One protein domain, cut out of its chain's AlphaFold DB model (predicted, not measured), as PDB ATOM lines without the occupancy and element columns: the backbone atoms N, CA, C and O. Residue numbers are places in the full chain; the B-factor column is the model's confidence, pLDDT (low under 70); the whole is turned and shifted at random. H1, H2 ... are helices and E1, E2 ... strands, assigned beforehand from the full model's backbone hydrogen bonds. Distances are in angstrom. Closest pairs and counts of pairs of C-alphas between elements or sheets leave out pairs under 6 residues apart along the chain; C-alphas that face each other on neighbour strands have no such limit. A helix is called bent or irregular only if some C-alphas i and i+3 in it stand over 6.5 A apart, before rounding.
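Overview. This is residues 176 to 228 of the 286 residues of the protein "Hypothetical protein" of Chaetoceros debilis (UniProt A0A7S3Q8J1). A two-stranded hairpin, E1 and E2, and three helices, H1, H2 and H3, follow one another round a small, rough ring, with H3 coming back near E1. The last stretch, residues 218 to 228, bears no named element and runs back across one side of this ring. The printed part has 53 residues, with two named strands and then three named helices in the order E1, E2, H1, H2, H3; the sheet is E1 - E2, antiparallel. The class is mixed, helices and strands, though under half of the residues are in named elements. The whole is compact, with a radius of gyration of the C-alphas of 9.8 A and spans of 29 by 23 by 17 A.

Arrangement. E1, residues 182 to 184, and E2, residues 190 to 192, form a hairpin of antiparallel strands at 143 degrees. N 183 and O 191 are 2.8 A apart and N 191 and O 183 are 2.9 A apart, both within hydrogen-bond range. H1, residues 194 to 197, is apart from E1 and touches H2, residues 200 to 210; their closest C-alphas, of Thr 197 and Glu 203, are 5.3 A apart. H2 and H3, residues 214 to 217, are close but not clearly touching, the closest C-alphas being those of Tyr 210 and Val 216, 6.5 A. The closest C-alphas of E1 and H3 are those of Phe 183 and Val 216, 7.0 A apart. H3 is apart from E2 and H1. In H2, 5 of 7 O i to N i+4 pairs are within hydrogen-bond range; H1 and H3 are too short for such a pair.

Along the chain. E1 begins at C-alpha 182, (17.051, 17.064, -10.951), and spans 7.0 A; E2 spans 7.1 A and H1 5.5 A. H2 runs 15.0 A from C-alpha 200, (22.596, 14.582, -29.615), and is irregular, with C-alphas 201 and 204 7.6 A apart. H3, 4.9 A long, ends at C-alpha 217, (17.287, 27.210, -17.108).

Size, cuts and confidence. The two C-alphas farthest apart are those of Gly 188 and Ser 228, 30.5 A. The printed part has no cut, and the links between named elements are tight. The mean pLDDT of the printed part is 79.9; residues 176, 179, 214 and 227 to 228 are under 70.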
ATOM      1  N   PRO A 176      28.848  26.274 -14.592       65.06
ATOM      2  CA  PRO A 176      28.699  24.887 -14.157       65.06
ATOM      3  C   PRO A 176      27.227  24.519 -13.938       65.06
ATOM      4  O   PRO A 176      26.513  25.223 -13.228       65.06
ATOM      5  N   ASP A 177      26.796  23.375 -14.468       71.50
ATOM      6  CA  ASP A 177      25.501  22.787 -14.113       71.50
ATOM      7  C   ASP A 177      25.488  22.314 -12.647       71.50
ATOM      8  O   ASP A 177      26.470  21.747 -12.145       71.50
ATOM      9  N   ASP A 178      24.353  22.482 -11.969       71.50
ATOM     10  CA  ASP A 178      24.127  21.911 -10.644       71.50
ATOM     11  C   ASP A 178      24.023  20.385 -10.754       71.50
ATOM     12  O   ASP A 178      23.078  19.824 -11.309       71.50
ATOM     13  N   SER A 179      25.053  19.710 -10.243       66.44
ATOM     14  CA  SER A 179      25.253  18.267 -10.404       66.44
ATOM     15  C   SER A 179      24.350  17.405  -9.512       66.44
ATOM     16  O   SER A 179      24.263  16.201  -9.748       66.44
ATOM     17  N   ASP A 180      23.692  17.994  -8.509       71.44
ATOM     18  CA  ASP A 180      22.666  17.340  -7.683       71.44
ATOM     19  C   ASP A 180      21.241  17.754  -8.114       71.44
ATOM     20  O   ASP A 180      20.253  17.131  -7.702       71.44
ATOM     21  N   HIS A 181      21.099  18.785  -8.959       77.06
ATOM     22  CA  HIS A 181      19.796  19.208  -9.454       77.06
ATOM     23  C   HIS A 181      19.156  18.150 -10.351       77.06
ATOM     24  O   HIS A 181      19.745  17.628 -11.298       77.06
ATOM     25  N   SER A 182      17.877  17.893 -10.089       83.38
ATOM     26  CA  SER A 182      17.051  17.064 -10.951       83.38
ATOM     27  C   SER A 182      15.620  17.585 -11.039       83.38
ATOM     28  O   SER A 182      15.066  18.145 -10.089       83.38
ATOM     29  N   PHE A 183      15.041  17.426 -12.225       85.31
ATOM     30  CA  PHE A 183      13.744  17.948 -12.619       85.31
ATOM     31  C   PHE A 183      12.862  16.842 -13.201       85.31
ATOM     32  O   PHE A 183      13.331  15.876 -13.806       85.31
ATOM     33  N   LEU A 184      11.546  17.000 -13.048       87.19
ATOM     34  CA  LEU A 184      10.591  16.026 -13.561       87.19
ATOM     35  C   LEU A 184      10.367  16.212 -15.069       87.19
ATOM     36  O   LEU A 184       9.996  17.296 -15.535       87.19
ATOM     37  N   LEU A 185      10.546  15.127 -15.817       86.75
ATOM     38  CA  LEU A 185      10.106  15.005 -17.201       86.75
ATOM     39  C   LEU A 185       8.583  14.874 -17.270       86.75
ATOM     40  O   LEU A 185       7.935  14.413 -16.330       86.75
ATOM     41  N   ASP A 186       8.009  15.166 -18.436       86.06
ATOM     42  CA  ASP A 186       6.559  15.040 -18.657       86.06
ATOM     43  C   ASP A 186       6.072  13.571 -18.636       86.06
ATOM     44  O   ASP A 186       4.876  13.300 -18.587       86.06
ATOM     45  N   SER A 187       7.005  12.611 -18.627       84.00
ATOM     46  CA  SER A 187       6.773  11.183 -18.375       84.00
ATOM     47  C   SER A 187       6.724  10.804 -16.885       84.00
ATOM     48  O   SER A 187       6.578   9.625 -16.568       84.00
ATOM     49  N   GLY A 188       6.902  11.761 -15.967       85.75
ATOM     50  CA  GLY A 188       7.007  11.523 -14.522       85.75
ATOM     51  C   GLY A 188       8.357  10.957 -14.060       85.75
ATOM     52  O   GLY A 188       8.533  10.688 -12.873       85.75
ATOM     53  N   VAL A 189       9.313  10.770 -14.974       89.56
ATOM     54  CA  VAL A 189      10.680  10.325 -14.665       89.56
ATOM     55  C   VAL A 189      11.525  11.527 -14.237       89.56
ATOM     56  O   VAL A 189      11.406  12.601 -14.819       89.56
ATOM     57  N   ASN A 190      12.383  11.349 -13.234       87.75
ATOM     58  CA  ASN A 190      13.318  12.379 -12.787       87.75
ATOM     59  C   ASN A 190      14.573  12.390 -13.681       87.75
ATOM     60  O   ASN A 190      15.093  11.320 -14.001       87.75
ATOM     61  N   ALA A 191      15.048  13.570 -14.072       87.88
ATOM     62  CA  ALA A 191      16.208  13.762 -14.943       87.88
ATOM     63  C   ALA A 191      17.149  14.836 -14.388       87.88
ATOM     64  O   ALA A 191      16.696  15.829 -13.826       87.88
ATOM     65  N   ASP A 192      18.449  14.630 -14.540       88.56
ATOM     66  CA  ASP A 192      19.523  15.555 -14.171       88.56
ATOM     67  C   ASP A 192      19.898  16.489 -15.338       88.56
ATOM     68  O   ASP A 192      19.414  16.334 -16.463       88.56
ATOM     69  N   CYS A 193      20.787  17.456 -15.107       84.31
ATOM     70  CA  CYS A 193      21.217  18.382 -16.157       84.31
ATOM     71  C   CYS A 193      21.922  17.686 -17.337       84.31
ATOM     72  O   CYS A 193      21.610  17.991 -18.492       84.31
ATOM     73  N   ALA A 194      22.769  16.677 -17.092       86.50
ATOM     74  CA  ALA A 194      23.443  15.948 -18.167       86.50
ATOM     75  C   ALA A 194      22.471  15.090 -19.000       86.50
ATOM     76  O   ALA A 194      22.783  14.733 -20.140       86.50
ATOM     77  N   TRP A 195      21.253  14.808 -18.520       89.69
ATOM     78  CA  TRP A 195      20.201  14.232 -19.361       89.69
ATOM     79  C   TRP A 195      19.804  15.154 -20.525       89.69
ATOM     80  O   TRP A 195      19.378  14.650 -21.563       89.69
ATOM     81  N   ILE A 196      19.940  16.478 -20.421       85.25
ATOM     82  CA  ILE A 196      19.562  17.399 -21.510       85.25
ATOM     83  C   ILE A 196      20.473  17.189 -22.731       85.25
ATOM     84  O   ILE A 196      19.974  17.018 -23.846       85.25
ATOM     85  N   THR A 197      21.785  17.100 -22.499       80.69
ATOM     86  CA  THR A 197      22.839  16.895 -23.511       80.69
ATOM     87  C   THR A 197      23.060  15.417 -23.875       80.69
ATOM     88  O   THR A 197      23.548  15.091 -24.959       80.69
ATOM     89  N   THR A 198      22.651  14.467 -23.024       81.25
ATOM     90  CA  THR A 198      22.808  13.026 -23.294       81.25
ATOM     91  C   THR A 198      21.985  12.566 -24.508       81.25
ATOM     92  O   THR A 198      20.767  12.389 -24.424       81.25
ATOM     93  N   ASN A 199      22.689  12.217 -25.592       74.25
ATOM     94  CA  ASN A 199      22.208  11.801 -26.923       74.25
ATOM     95  C   ASN A 199      21.839  12.980 -27.864       74.25
ATOM     96  O   ASN A 199      20.685  13.431 -27.855       74.25
ATOM     97  N   PRO A 200      22.754  13.386 -28.775       70.19
ATOM     98  CA  PRO A 200      22.596  14.582 -29.615       70.19
ATOM     99  C   PRO A 200      21.403  14.506 -30.579       70.19
ATOM    100  O   PRO A 200      20.830  15.519 -30.966       70.19
ATOM    101  N   ASN A 201      20.926  13.299 -30.906       74.12
ATOM    102  CA  ASN A 201      19.749  13.103 -31.764       74.12
ATOM    103  C   ASN A 201      18.431  13.588 -31.123       74.12
ATOM    104  O   ASN A 201      17.387  13.567 -31.777       74.12
ATOM    105  N   ARG A 202      18.436  13.954 -29.831       72.38
ATOM    106  CA  ARG A 202      17.274  14.524 -29.120       72.38
ATOM    107  C   ARG A 202      17.598  15.754 -28.267       72.38
ATOM    108  O   ARG A 202      16.666  16.336 -27.725       72.38
ATOM    109  N   GLU A 203      18.860  16.156 -28.188       79.31
ATOM    110  CA  GLU A 203      19.358  17.333 -27.467       79.31
ATOM    111  C   GLU A 203      18.575  18.605 -27.826       79.31
ATOM    112  O   GLU A 203      17.897  19.156 -26.966       79.31
ATOM    113  N   LEU A 204      18.499  18.974 -29.112       81.25
ATOM    114  CA  LEU A 204      17.713  20.127 -29.595       81.25
ATOM    115  C   LEU A 204      16.240  20.120 -29.140       81.25
ATOM    116  O   LEU A 204      15.677  21.171 -28.838       81.25
ATOM    117  N   PHE A 205      15.605  18.945 -29.065       86.62
ATOM    118  CA  PHE A 205      14.238  18.821 -28.548       86.62
ATOM    119  C   PHE A 205      14.189  19.014 -27.026       86.62
ATOM    120  O   PHE A 205      13.280  19.672 -26.526       86.62
ATOM    121  N   ARG A 206      15.156  18.461 -26.283       87.56
ATOM    122  CA  ARG A 206      15.228  18.591 -24.820       87.56
ATOM    123  C   ARG A 206      15.511  20.030 -24.415       87.56
ATOM    124  O   ARG A 206      14.767  20.564 -23.598       87.56
ATOM    125  N   VAL A 207      16.495  20.670 -25.045       85.06
ATOM    126  CA  VAL A 207      16.826  22.083 -24.839       85.06
ATOM    127  C   VAL A 207      15.591  22.946 -25.103       85.06
ATOM    128  O   VAL A 207      15.105  23.606 -24.190       85.06
ATOM    129  N   ASN A 208      14.984  22.863 -26.290       87.00
ATOM    130  CA  ASN A 208      13.851  23.724 -26.648       87.00
ATOM    131  C   ASN A 208      12.555  23.462 -25.842       87.00
ATOM    132  O   ASN A 208      11.663  24.307 -25.840       87.00
ATOM    133  N   HIS A 209      12.419  22.317 -25.160       89.12
ATOM    134  CA  HIS A 209      11.209  21.950 -24.396       89.12
ATOM    135  C   HIS A 209      11.361  22.083 -22.870       89.12
ATOM    136  O   HIS A 209      10.391  22.397 -22.174       89.12
ATOM    137  N   TYR A 210      12.565  21.862 -22.334       86.88
ATOM    138  CA  TYR A 210      12.838  21.911 -20.892       86.88
ATOM    139  C   TYR A 210      13.598  23.176 -20.467       86.88
ATOM    140  O   TYR A 210      13.222  23.760 -19.454       86.88
ATOM    141  N   CYS A 211      14.558  23.685 -21.246       84.81
ATOM    142  CA  CYS A 211      15.296  24.914 -20.908       84.81
ATOM    143  C   CYS A 211      14.485  26.232 -20.936       84.81
ATOM    144  O   CYS A 211      14.957  27.218 -20.370       84.81
ATOM    145  N   PRO A 212      13.259  26.318 -21.500       85.88
ATOM    146  CA  PRO A 212      12.366  27.447 -21.223       85.88
ATOM    147  C   PRO A 212      11.778  27.445 -19.802       85.88
ATOM    148  O   PRO A 212      11.267  28.473 -19.357       85.88
ATOM    149  N   ARG A 213      11.814  26.315 -19.076       83.12
ATOM    150  CA  ARG A 213      11.335  26.235 -17.686       83.12
ATOM    151  C   ARG A 213      12.375  26.924 -16.790       83.12
ATOM    152  O   ARG A 213      13.519  26.473 -16.790       83.12
ATOM    153  N   PRO A 214      12.022  27.951 -15.991       69.31
ATOM    154  CA  PRO A 214      13.005  28.736 -15.235       69.31
ATOM    155  C   PRO A 214      13.863  27.865 -14.309       69.31
ATOM    156  O   PRO A 214      15.077  28.014 -14.278       69.31
ATOM    157  N   ASN A 215      13.249  26.893 -13.630       72.62
ATOM    158  CA  ASN A 215      13.951  25.968 -12.737       72.62
ATOM    159  C   ASN A 215      15.064  25.189 -13.457       72.62
ATOM    160  O   ASN A 215      16.135  25.025 -12.895       72.62
ATOM    161  N   VAL A 216      14.824  24.743 -14.695       80.56
ATOM    162  CA  VAL A 216      15.828  24.027 -15.496       80.56
ATOM    163  C   VAL A 216      16.856  25.017 -16.041       80.56
ATOM    164  O   VAL A 216      18.050  24.763 -15.957       80.56
ATOM    165  N   ARG A 217      16.410  26.183 -16.530       77.81
ATOM    166  CA  ARG A 217      17.287  27.210 -17.108       77.81
ATOM    167  C   ARG A 217      18.365  27.711 -16.144       77.81
ATOM    168  O   ARG A 217      19.481  27.926 -16.586       77.81
ATOM    169  N   TYR A 218      18.026  27.902 -14.867       71.94
ATOM    170  CA  TYR A 218      18.934  28.450 -13.847       71.94
ATOM    171  C   TYR A 218      19.720  27.391 -13.055       71.94
ATOM    172  O   TYR A 218      20.495  27.749 -12.177       71.94
ATOM    173  N   MET A 219      19.468  26.097 -13.282       74.25
ATOM    174  CA  MET A 219      20.176  25.003 -12.593       74.25
ATOM    175  C   MET A 219      20.993  24.152 -13.574       74.25
ATOM    176  O   MET A 219      22.015  23.594 -13.195       74.25
ATOM    177  N   CYS A 220      20.575  24.097 -14.840       81.06
ATOM    178  CA  CYS A 220      21.216  23.364 -15.928       81.06
ATOM    179  C   CYS A 220      21.683  24.311 -17.048       81.06
ATOM    180  O   CYS A 220      21.466  24.039 -18.228       81.06
ATOM    181  N   ALA A 221      22.232  25.474 -16.689       77.06
ATOM    182  CA  ALA A 221      22.533  26.553 -17.625       77.06
ATOM    183  C   ALA A 221      23.599  26.200 -18.678       77.06
ATOM    184  O   ALA A 221      23.461  26.610 -19.836       77.06
ATOM    185  N   GLY A 222      24.603  25.396 -18.315       76.88
ATOM    186  CA  GLY A 222      25.621  24.893 -19.239       76.88
ATOM    187  C   GLY A 222      25.030  23.868 -20.204       76.88
ATOM    188  O   GLY A 222      25.189  23.983 -21.419       76.88
ATOM    189  N   SER A 223      24.234  22.933 -19.684       82.69
ATOM    190  CA  SER A 223      23.482  21.953 -20.481       82.69
ATOM    191  C   SER A 223      22.314  22.553 -21.286       82.69
ATOM    192  O   SER A 223      21.716  21.862 -22.113       82.69
ATOM    193  N   CYS A 224      21.987  23.829 -21.070       82.81
ATOM    194  CA  CYS A 224      20.964  24.586 -21.795       82.81
ATOM    195  C   CYS A 224      21.530  25.607 -22.800       82.81
ATOM    196  O   CYS A 224      20.731  26.331 -23.396       82.81
ATOM    197  N   ASP A 225      22.860  25.684 -22.965       75.19
ATOM    198  CA  ASP A 225      23.571  26.713 -23.751       75.19
ATOM    199  C   ASP A 225      23.079  28.138 -23.422       75.19
ATOM    200  O   ASP A 225      22.785  28.969 -24.283       75.19
ATOM    201  N   ALA A 226      22.872  28.378 -22.123       71.06
ATOM    202  CA  ALA A 226      22.239  29.581 -21.600       71.06
ATOM    203  C   ALA A 226      23.219  30.510 -20.864       71.06
ATOM    204  O   ALA A 226      22.831  31.646 -20.574       71.06
ATOM    205  N   CYS A 227      24.454  30.053 -20.600       67.38
ATOM    206  CA  CYS A 227      25.525  30.853 -20.007       67.38
ATOM    207  C   CYS A 227      25.703  32.163 -20.795       67.38
ATOM    208  O   CYS A 227      26.011  32.143 -21.988       67.38
ATOM    209  N   SER A 228      25.557  33.315 -20.138       61.00
ATOM    210  CA  SER A 228      25.982  34.589 -20.731       61.00
ATOM    211  C   SER A 228      27.468  34.800 -20.459       61.00
ATOM    212  O   SER A 228      27.876  34.767 -19.300       61.00
TER     213      SER A 228